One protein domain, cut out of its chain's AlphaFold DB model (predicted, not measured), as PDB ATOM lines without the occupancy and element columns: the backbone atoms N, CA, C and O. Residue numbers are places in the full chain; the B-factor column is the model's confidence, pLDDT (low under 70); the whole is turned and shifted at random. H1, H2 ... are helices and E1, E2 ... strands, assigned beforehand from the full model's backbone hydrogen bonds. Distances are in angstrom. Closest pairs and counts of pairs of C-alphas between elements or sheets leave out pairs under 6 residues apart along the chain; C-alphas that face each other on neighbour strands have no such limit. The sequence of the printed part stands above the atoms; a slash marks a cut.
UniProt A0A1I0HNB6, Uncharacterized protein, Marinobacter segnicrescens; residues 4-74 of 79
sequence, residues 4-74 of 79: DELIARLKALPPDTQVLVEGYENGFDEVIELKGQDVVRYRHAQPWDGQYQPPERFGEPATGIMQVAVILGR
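AT A GLANCE: This is residues 4 to 74 of the 79 residues of an uncharacterized protein of Marinobacter segnicrescens (UniProt A0A1I0HNB6). A strongly twisted ribbon of three strands, built on the long hairpin of E2 and E3 with short E1 beside E3, has the small helix H1 at one end and the loop of residues 42 to 65 at the other. The 71 printed residues run H1, E1, E2, E3; the mixed sheet has the order E1, E3, E2. The class is mixed, helices and strands, with under half of the residues in named elements. The whole is only just compact, close to loose, with a radius of gyration of the C-alphas of 13.3 A, and only just flat, 39 by 30 by 17 A.

IN THESE COORDINATES: H1, residues 4 to 11, begins at C-alpha 4 (-44.587, 16.481, 93.166). E1 is residues 19 to 21. E2, residues 31 to 41, spans 23.4 A and bends by 76 degrees at residue 38. E3, residues 66 to 73, spans 21.2 A and ends at C-alpha 73 (-47.387, 1.863, 85.824).

HOW THE PARTS SIT: H1 only grazes the sheet with residues 6 to 10; the closest C-alphas of H1 and E2, Arg 9 and Leu 34, are 7.6 A apart. Every O i to N i+4 pair in H1 is within hydrogen-bond range. E1 is parallel to E3, with N 20 and O 69 at 2.8 A. E2 and E3 form an antiparallel hairpin, with N 37 and O 68 at 2.8 A. E1 and E2, the edge strands, are apart. Residues 40 to 41 of E2 pair antiparallel with residues 52 to 53.

THE WHOLE: The C-alphas farthest apart, Asp 4 and Glu 60, are 40.1 A apart. The printed part has no cut; the link from E2 to E3 is long, 24 residues. The pLDDT is under 70 at residues 24 to 26.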
ATOM      1  N   ASP A   4     -44.974  16.051  91.817       97.94
ATOM      2  CA  ASP A   4     -44.587  16.481  93.166       97.94
ATOM      3  C   ASP A   4     -44.537  15.297  94.143       97.94
ATOM      4  O   ASP A   4     -43.532  15.087  94.822       97.94
ATOM      5  N   GLU A   5     -45.562  14.437  94.117       97.31
ATOM      6  CA  GLU A   5     -45.599  13.207  94.915       97.31
ATOM      7  C   GLU A   5     -44.437  12.265  94.578       97.31
ATOM      8  O   GLU A   5     -43.795  11.725  95.483       97.31
ATOM      9  N   LEU A   6     -44.148  12.064  93.288       96.62
ATOM     10  CA  LEU A   6     -43.049  11.205  92.852       96.62
ATOM     11  C   LEU A   6     -41.698  11.775  93.296       96.62
ATOM     12  O   LEU A   6     -40.882  11.048  93.860       96.62
ATOM     13  N   ILE A   7     -41.469  13.074  93.095       96.81
ATOM     14  CA  ILE A   7     -40.232  13.751  93.497       96.81
ATOM     15  C   ILE A   7     -40.045  13.678  95.013       96.81
ATOM     16  O   ILE A   7     -38.940  13.386  95.468       96.81
ATOM     17  N   ALA A   8     -41.096  13.914  95.799       97.50
ATOM     18  CA  ALA A   8     -41.031  13.817  97.254       97.50
ATOM     19  C   ALA A   8     -40.620  12.408  97.708       97.50
ATOM     20  O   ALA A   8     -39.755  12.270  98.574       97.50
ATOM     21  N   ARG A   9     -41.173  11.361  97.082       96.81
ATOM     22  CA  ARG A   9     -40.797   9.971  97.380       96.81
ATOM     23  C   ARG A   9     -39.368   9.646  96.948       96.81
ATOM     24  O   ARG A   9     -38.651   9.007  97.707       96.81
ATOM     25  N   LEU A  10     -38.933  10.114  95.777       96.19
ATOM     26  CA  LEU A  10     -37.558   9.922  95.298       96.19
ATOM     27  C   LEU A  10     -36.536  10.622  96.203       96.19
ATOM     28  O   LEU A  10     -35.497  10.050  96.504       96.19
ATOM     29  N   LYS A  11     -36.849  11.826  96.696       97.00
ATOM     30  CA  LYS A  11     -35.991  12.575  97.633       97.00
ATOM     31  C   LYS A  11     -35.817  11.898  98.993       97.00
ATOM     32  O   LYS A  11     -34.878  12.234  99.705       97.00
ATOM     33  N   ALA A  12     -36.721  10.997  99.370       96.25
ATOM     34  CA  ALA A  12     -36.615  10.234 100.609       96.25
ATOM     35  C   ALA A  12     -35.686   9.010 100.484       96.25
ATOM     36  O   ALA A  12     -35.355   8.397 101.498       96.25
ATOM     37  N   LEU A  13     -35.282   8.639  99.264       96.12
ATOM     38  CA  LEU A  13     -34.358   7.535  99.019       96.12
ATOM     39  C   LEU A  13     -32.898   7.985  99.190       96.12
ATOM     40  O   LEU A  13     -32.590   9.168  99.018       96.12
ATOM     41  N   PRO A  14     -31.975   7.050  99.482       96.19
ATOM     42  CA  PRO A  14     -30.549   7.313  99.345       96.19
ATOM     43  C   PRO A  14     -30.210   7.872  97.948       96.19
ATOM     44  O   PRO A  14     -30.764   7.407  96.951       96.19
ATOM     45  N   PRO A  15     -29.286   8.844  97.841       94.88
ATOM     46  CA  PRO A  15     -28.998   9.535  96.579       94.88
ATOM     47  C   PRO A  15     -28.458   8.611  95.478       94.88
ATOM     48  O   PRO A  15     -28.682   8.873  94.300       94.88
ATOM     49  N   ASP A  16     -27.794   7.518  95.859       95.19
ATOM     50  CA  ASP A  16     -27.240   6.526  94.935       95.19
ATOM     51  C   ASP A  16     -28.215   5.368  94.644       95.19
ATOM     52  O   ASP A  16     -27.851   4.388  93.990       95.19
ATOM     53  N   THR A  17     -29.462   5.437  95.136       96.12
ATOM     54  CA  THR A  17     -30.473   4.418  94.837       96.12
ATOM     55  C   THR A  17     -30.807   4.441  93.351       96.12
ATOM     56  O   THR A  17     -31.361   5.404  92.824       96.12
ATOM     57  N   GLN A  18     -30.513   3.335  92.671       96.12
ATOM     58  CA  GLN A  18     -30.892   3.154  91.278       96.12
ATOM     59  C   GLN A  18     -32.421   3.099  91.151       96.12
ATOM     60  O   GLN A  18     -33.099   2.392  91.900       96.12
ATOM     61  N   VAL A  19     -32.953   3.833  90.173       95.75
ATOM     62  CA  VAL A  19     -34.385   3.867  89.859       95.75
ATOM     63  C   VAL A  19     -34.622   3.143  88.540       95.75
ATOM     64  O   VAL A  19     -34.002   3.467  87.528       95.75
ATOM     65  N   LEU A  20     -35.518   2.161  88.556       94.00
ATOM     66  CA  LEU A  20     -35.944   1.393  87.394       94.00
ATOM     67  C   LEU A  20     -37.417   1.657  87.086       94.00
ATOM     68  O   LEU A  20     -38.186   2.127  87.925       94.00
ATOM     69  N   VAL A  21     -37.812   1.312  85.870       90.94
ATOM     70  CA  VAL A  21     -39.183   1.425  85.383       90.94
ATOM     71  C   VAL A  21     -39.632   0.035  84.948       90.94
ATOM     72  O   VAL A  21     -38.898  -0.644  84.227       90.94
ATOM     73  N   GLU A  22     -40.803  -0.410  85.404       86.12
ATOM     74  CA  GLU A  22     -41.386  -1.664  84.920       86.12
ATOM     75  C   GLU A  22     -41.689  -1.541  83.420       86.12
ATOM     76  O   GLU A  22     -42.306  -0.567  82.997       86.12
ATOM     77  N   GLY A  23     -41.187  -2.492  82.622       72.12
ATOM     78  CA  GLY A  23     -41.167  -2.399  81.160       72.12
ATOM     79  C   GLY A  23     -42.525  -2.023  80.559       72.12
ATOM     80  O   GLY A  23     -43.523  -2.693  80.815       72.12
ATOM     81  N   TYR A  24     -42.538  -0.960  79.754       66.69
ATOM     82  CA  TYR A  24     -43.717  -0.492  79.026       66.69
ATOM     83  C   TYR A  24     -43.666  -0.992  77.579       66.69
ATOM     84  O   TYR A  24     -42.857  -0.518  76.780       66.69
ATOM     85  N   GLU A  25     -44.544  -1.928  77.223       62.16
ATOM     86  CA  GLU A  25     -44.753  -2.347  75.835       62.16
ATOM     87  C   GLU A  25     -45.852  -1.485  75.196       62.16
ATOM     88  O   GLU A  25     -47.013  -1.875  75.127       62.16
ATOM     89  N   ASN A  26     -45.450  -0.311  74.696       59.53
ATOM     90  CA  ASN A  26     -46.273   0.673  73.971       59.53
ATOM     91  C   ASN A  26     -47.352   1.403  74.811       59.53
ATOM     92  O   ASN A  26     -47.962   0.848  75.715       59.53
ATOM     93  N   GLY A  27     -47.634   2.667  74.465       73.75
ATOM     94  CA  GLY A  27     -48.648   3.493  75.142       73.75
ATOM     95  C   GLY A  27     -48.153   4.220  76.402       73.75
ATOM     96  O   GLY A  27     -46.956   4.251  76.681       73.75
ATOM     97  N   PHE A  28     -49.079   4.853  77.132       81.69
ATOM     98  CA  PHE A  28     -48.805   5.587  78.372       81.69
ATOM     99  C   PHE A  28     -49.835   5.214  79.441       81.69
ATOM    100  O   PHE A  28     -51.037   5.345  79.208       81.69
ATOM    101  N   ASP A  29     -49.358   4.822  80.620       84.75
ATOM    102  CA  ASP A  29     -50.178   4.587  81.808       84.75
ATOM    103  C   ASP A  29     -49.725   5.492  82.961       84.75
ATOM    104  O   ASP A  29     -48.598   5.992  82.997       84.75
ATOM    105  N   GLU A  30     -50.623   5.719  83.918       88.81
ATOM    106  CA  GLU A  30     -50.309   6.475  85.128       88.81
ATOM    107  C   GLU A  30     -49.301   5.725  86.004       88.81
ATOM    108  O   GLU A  30     -49.399   4.508  86.177       88.81
ATOM    109  N   VAL A  31     -48.389   6.464  86.642       91.38
ATOM    110  CA  VAL A  31     -47.566   5.919  87.727       91.38
ATOM    111  C   VAL A  31     -48.455   5.683  88.943       91.38
ATOM    112  O   VAL A  31     -49.026   6.629  89.502       91.38
ATOM    113  N   ILE A  32     -48.547   4.428  89.366       91.75
ATOM    114  CA  ILE A  32     -49.360   4.017  90.513       91.75
ATOM    115  C   ILE A  32     -48.514   3.849  91.774       91.75
ATOM    116  O   ILE A  32     -49.001   4.102  92.875       91.75
ATOM    117  N   GLU A  33     -47.237   3.478  91.636       92.44
ATOM    118  CA  GLU A  33     -46.405   3.114  92.780       92.44
ATOM    119  C   GLU A  33     -44.908   3.347  92.523       92.44
ATOM    120  O   GLU A  33     -44.424   3.237  91.397       92.44
ATOM    121  N   LEU A  34     -44.184   3.657  93.601       95.38
ATOM    122  CA  LEU A  34     -42.728   3.599  93.690       95.38
ATOM    123  C   LEU A  34     -42.402   2.676  94.865       95.38
ATOM    124  O   LEU A  34     -42.745   3.018  96.000       95.38
ATOM    125  N   LYS A  35     -41.773   1.530  94.604       94.38
ATOM    126  CA  LYS A  35     -41.468   0.525  95.636       94.38
ATOM    127  C   LYS A  35     -40.004   0.106  95.616       94.38
ATOM    128  O   LYS A  35     -39.373   0.126  94.564       94.38
ATOM    129  N   GLY A  36     -39.488  -0.319  96.766       94.88
ATOM    130  CA  GLY A  36     -38.215  -1.033  96.836       94.88
ATOM    131  C   GLY A  36     -38.363  -2.449  96.276       94.88
ATOM    132  O   GLY A  36     -39.368  -3.111  96.539       94.88
ATOM    133  N   GLN A  37     -37.387  -2.913  95.504       94.88
ATOM    134  CA  GLN A  37     -37.389  -4.257  94.938       94.88
ATOM    135  C   GLN A  37     -35.967  -4.792  94.794       94.88
ATOM    136  O   GLN A  37     -35.063  -4.067  94.382       94.88
ATOM    137  N   ASP A  38     -35.801  -6.077  95.087       94.88
ATOM    138  CA  ASP A  38     -34.574  -6.799  94.791       94.88
ATOM    139  C   ASP A  38     -34.560  -7.202  93.318       94.88
ATOM    140  O   ASP A  38     -35.529  -7.754  92.786       94.88
ATOM    141  N   VAL A  39     -33.454  -6.906  92.646       94.25
ATOM    142  CA  VAL A  39     -33.253  -7.232  91.237       94.25
ATOM    143  C   VAL A  39     -31.861  -7.787  91.000       94.25
ATOM    144  O   VAL A  39     -30.914  -7.519  91.740       94.25
ATOM    145  N   VAL A  40     -31.723  -8.522  89.905       93.81
ATOM    146  CA  VAL A  40     -30.437  -8.959  89.370       93.81
ATOM    147  C   VAL A  40     -30.321  -8.568  87.909       93.81
ATOM    148  O   VAL A  40     -31.313  -8.489  87.180       93.81
ATOM    149  N   ARG A  41     -29.090  -8.314  87.464       91.31
ATOM    150  CA  ARG A  41     -28.818  -8.007  86.059       91.31
ATOM    151  C   ARG A  41     -29.048  -9.254  85.208       91.31
ATOM    152  O   ARG A  41     -28.396 -10.279  85.415       91.31
ATOM    153  N   TYR A  42     -29.916  -9.150  84.210       88.88
ATOM    154  CA  TYR A  42     -30.207 -10.250  83.305       88.88
ATOM    155  C   TYR A  42     -29.131 -10.347  82.216       88.88
ATOM    156  O   TYR A  42     -29.154  -9.636  81.215       88.88
ATOM    157  N   ARG A  43     -28.139 -11.222  82.429       85.19
ATOM    158  CA  ARG A  43     -26.952 -11.341  81.554       85.19
ATOM    159  C   ARG A  43     -27.264 -11.784  80.121       85.19
ATOM    160  O   ARG A  43     -26.464 -11.517  79.232       85.19
ATOM    161  N   HIS A  44     -28.400 -12.443  79.910       85.62
ATOM    162  CA  HIS A  44     -28.838 -12.963  78.611       85.62
ATOM    163  C   HIS A  44     -30.066 -12.222  78.061       85.62
ATOM    164  O   HIS A  44     -30.792 -12.782  77.240       85.62
ATOM    165  N   ALA A  45     -30.294 -10.984  78.518       84.31
ATOM    166  CA  ALA A  45     -31.384 -10.140  78.046       84.31
ATOM    167  C   ALA A  45     -31.355  -9.992  76.520       84.31
ATOM    168  O   ALA A  45     -30.338  -9.608  75.936       84.31
ATOM    169  N   GLN A  46     -32.482 -10.294  75.885       86.62
ATOM    170  CA  GLN A  46     -32.745  -9.959  74.495       86.62
ATOM    171  C   GLN A  46     -33.077  -8.464  74.364       86.62
ATOM    172  O   GLN A  46     -33.356  -7.802  75.363       86.62
ATOM    173  N   PRO A  47     -33.090  -7.898  73.144       81.38
ATOM    174  CA  PRO A  47     -33.389  -6.477  72.943       81.38
ATOM    175  C   PRO A  47     -34.773  -6.032  73.440       81.38
ATOM    176  O   PRO A  47     -34.973  -4.851  73.702       81.38
ATOM    177  N   TRP A  48     -35.720  -6.966  73.541       79.94
ATOM    178  CA  TRP A  48     -37.064  -6.737  74.076       79.94
ATOM    179  C   TRP A  48     -37.175  -7.028  75.580       79.94
ATOM    180  O   TRP A  48     -38.216  -6.767  76.172       79.94
ATOM    181  N   ASP A  49     -36.119  -7.548  76.212       82.69
ATOM    182  CA  ASP A  49     -36.098  -7.785  77.652       82.69
ATOM    183  C   ASP A  49     -35.615  -6.548  78.415       82.69
ATOM    184  O   ASP A  49     -34.759  -5.779  77.971       82.69
ATOM    185  N   GLY A  50     -36.095  -6.407  79.650       86.50
ATOM    186  CA  GLY A  50     -35.468  -5.518  80.620       86.50
ATOM    187  C   GLY A  50     -34.064  -6.005  81.008       86.50
ATOM    188  O   GLY A  50     -33.820  -7.201  81.164       86.50
ATOM    189  N   GLN A  51     -33.144  -5.065  81.251       88.88
ATOM    190  CA  GLN A  51     -31.777  -5.368  81.713       88.88
ATOM    191  C   GLN A  51     -31.727  -5.993  83.118       88.88
ATOM    192  O   GLN A  51     -30.695  -6.536  83.516       88.88
ATOM    193  N   TYR A  52     -32.822  -5.898  83.872       92.06
ATOM    194  CA  TYR A  52     -32.950  -6.380  85.240       92.06
ATOM    195  C   TYR A  52     -34.214  -7.220  85.385       92.06
ATOM    196  O   TYR A  52     -35.237  -6.915  84.772       92.06
ATOM    197  N   GLN A  53     -34.142  -8.254  86.219       91.12
ATOM    198  CA  GLN A  53     -35.291  -9.081  86.575       91.12
ATOM    199  C   GLN A  53     -35.323  -9.356  88.083       91.12
ATOM    200  O   GLN A  53     -34.270  -9.321  88.729       91.12
ATOM    201  N   PRO A  54     -36.508  -9.648  88.646       91.88
ATOM    202  CA  PRO A  54     -36.624 -10.147  90.011       91.88
ATOM    203  C   PRO A  54     -35.866 -11.481  90.158       91.88
ATOM    204  O   PRO A  54     -35.912 -12.298  89.229       91.88
ATOM    205  N   PRO A  55     -35.175 -11.730  91.283       91.12
ATOM    206  CA  PRO A  55     -34.391 -12.950  91.478       91.12
ATOM    207  C   PRO A  55     -35.249 -14.224  91.419       91.12
ATOM    208  O   PRO A  55     -34.743 -15.276  91.042       91.12
ATOM    209  N   GLU A  56     -36.554 -14.138  91.691       89.25
ATOM    210  CA  GLU A  56     -37.488 -15.273  91.665       89.25
ATOM    211  C   GLU A  56     -37.742 -15.814  90.252       89.25
ATOM    212  O   GLU A  56     -38.287 -16.906  90.094       89.25
ATOM    213  N   ARG A  57     -37.365 -15.066  89.204       85.69
ATOM    214  CA  ARG A  57     -37.459 -15.534  87.813       85.69
ATOM    215  C   ARG A  57     -36.326 -16.478  87.409       85.69
ATOM    216  O   ARG A  57     -36.381 -17.049  86.322       85.69
ATOM    217  N   PHE A  58     -35.315 -16.650  88.256       82.31
ATOM    218  CA  PHE A  58     -34.182 -17.533  88.003       82.31
ATOM    219  C   PHE A  58     -34.376 -18.863  88.743       82.31
ATOM    220  O   PHE A  58     -34.766 -18.887  89.905       82.31
ATOM    221  N   GLY A  59     -34.109 -19.984  88.062       74.88
ATOM    222  CA  GLY A  59     -34.218 -21.329  88.651       74.88
ATOM    223  C   GLY A  59     -33.057 -21.708  89.579       74.88
ATOM    224  O   GLY A  59     -33.153 -22.682  90.319       74.88
ATOM    225  N   GLU A  60     -31.971 -20.937  89.553       80.00
ATOM    226  CA  GLU A  60     -30.801 -21.087  90.421       80.00
ATOM    227  C   GLU A  60     -30.665 -19.860  91.337       80.00
ATOM    228  O   GLU A  60     -31.135 -18.778  90.967       80.00
ATOM    229  N   PRO A  61     -30.004 -19.981  92.507       78.69
ATOM    230  CA  PRO A  61     -29.763 -18.846  93.394       78.69
ATOM    231  C   PRO A  61     -29.070 -17.695  92.655       78.69
ATOM    232  O   PRO A  61     -27.925 -17.812  92.212       78.69
ATOM    233  N   ALA A  62     -29.771 -16.571  92.514       80.19
ATOM    234  CA  ALA A  62     -29.252 -15.430  91.782       80.19
ATOM    235  C   ALA A  62     -28.097 -14.766  92.555       80.19
ATOM    236  O   ALA A  62     -28.168 -14.558  93.766       80.19
ATOM    237  N   THR A  63     -27.014 -14.419  91.854       83.81
ATOM    238  CA  THR A  63     -25.858 -13.718  92.436       83.81
ATOM    239  C   THR A  63     -25.889 -12.237  92.069       83.81
ATOM    240  O   THR A  63     -26.335 -11.869  90.982       83.81
ATOM    241  N   GLY A  64     -25.394 -11.374  92.964       87.94
ATOM    242  CA  GLY A  64     -25.368  -9.924  92.730       87.94
ATOM    243  C   GLY A  64     -26.745  -9.265  92.827       87.94
ATOM    244  O   GLY A  64     -27.075  -8.423  91.995       87.94
ATOM    245  N   ILE A  65     -27.543  -9.678  93.817       92.31
ATOM    246  CA  ILE A  65     -28.815  -9.034  94.160       92.31
ATOM    247  C   ILE A  65     -28.541  -7.588  94.574       92.31
ATOM    248  O   ILE A  65     -27.655  -7.322  95.386       92.31
ATOM    249  N   MET A  66     -29.304  -6.667  93.999       93.50
ATOM    250  CA  MET A  66     -29.261  -5.248  94.318       93.50
ATOM    251  C   MET A  66     -30.660  -4.771  94.669       93.50
ATOM    252  O   MET A  66     -31.625  -5.119  93.988       93.50
ATOM    253  N   GLN A  67     -30.750  -3.930  95.693       94.88
ATOM    254  CA  GLN A  67     -31.990  -3.257  96.038       94.88
ATOM    255  C   GLN A  67     -32.115  -1.972  95.216       94.88
ATOM    256  O   GLN A  67     -31.207  -1.140  95.200       94.88
ATOM    257  N   VAL A  68     -33.245  -1.808  94.536       96.00
ATOM    258  CA  VAL A  68     -33.538  -0.651  93.680       96.00
ATOM    259  C   VAL A  68     -34.926  -0.102  93.979       96.00
ATOM    260  O   VAL A  68     -35.748  -0.769  94.606       96.00
ATOM    261  N   ALA A  69     -35.209   1.107  93.504       97.00
ATOM    262  CA  ALA A  69     -36.562   1.643  93.489       97.00
ATOM    263  C   ALA A  69     -37.197   1.409  92.112       97.00
ATOM    264  O   ALA A  69     -36.590   1.719  91.092       97.00
ATOM    265  N   VAL A  70     -38.414   0.872  92.062       95.19
ATOM    266  CA  VAL A  70     -39.125   0.566  90.814       95.19
ATOM    267  C   VAL A  70     -40.376   1.426  90.708       95.19
ATOM    268  O   VAL A  70     -41.238   1.385  91.589       95.19
ATOM    269  N   ILE A  71     -40.470   2.182  89.616       94.31
ATOM    270  CA  ILE A  71     -41.671   2.905  89.200       94.31
ATOM    271  C   ILE A  71     -42.598   1.914  88.491       94.31
ATOM    272  O   ILE A  71     -42.229   1.336  87.464       94.31
ATOM    273  N   LEU A  72     -43.802   1.741  89.031       90.75
ATOM    274  CA  LEU A  72     -44.839   0.884  88.468       90.75
ATOM    275  C   LEU A  72     -45.919   1.725  87.793       90.75
ATOM    276  O   LEU A  72     -46.465   2.659  88.391       90.75
ATOM    277  N   GLY A  73     -46.235   1.356  86.555       88.88
ATOM    278  CA  GLY A  73     -47.387   1.863  85.824       88.88
ATOM    279  C   GLY A  73     -48.652   1.072  86.131       88.88
ATOM    280  O   GLY A  73     -48.603  -0.061  86.620       88.88
ATOM    281  N   ARG A  74     -49.809   1.653  85.819       84.31
ATOM    282  CA  ARG A  74     -51.066   0.902  85.798       84.31
ATOM    283  C   ARG A  74     -50.984  -0.209  84.750       84.31
ATOM    284  O   ARG A  74     -50.505   0.007  83.647       84.31
TER     285      ARG A  74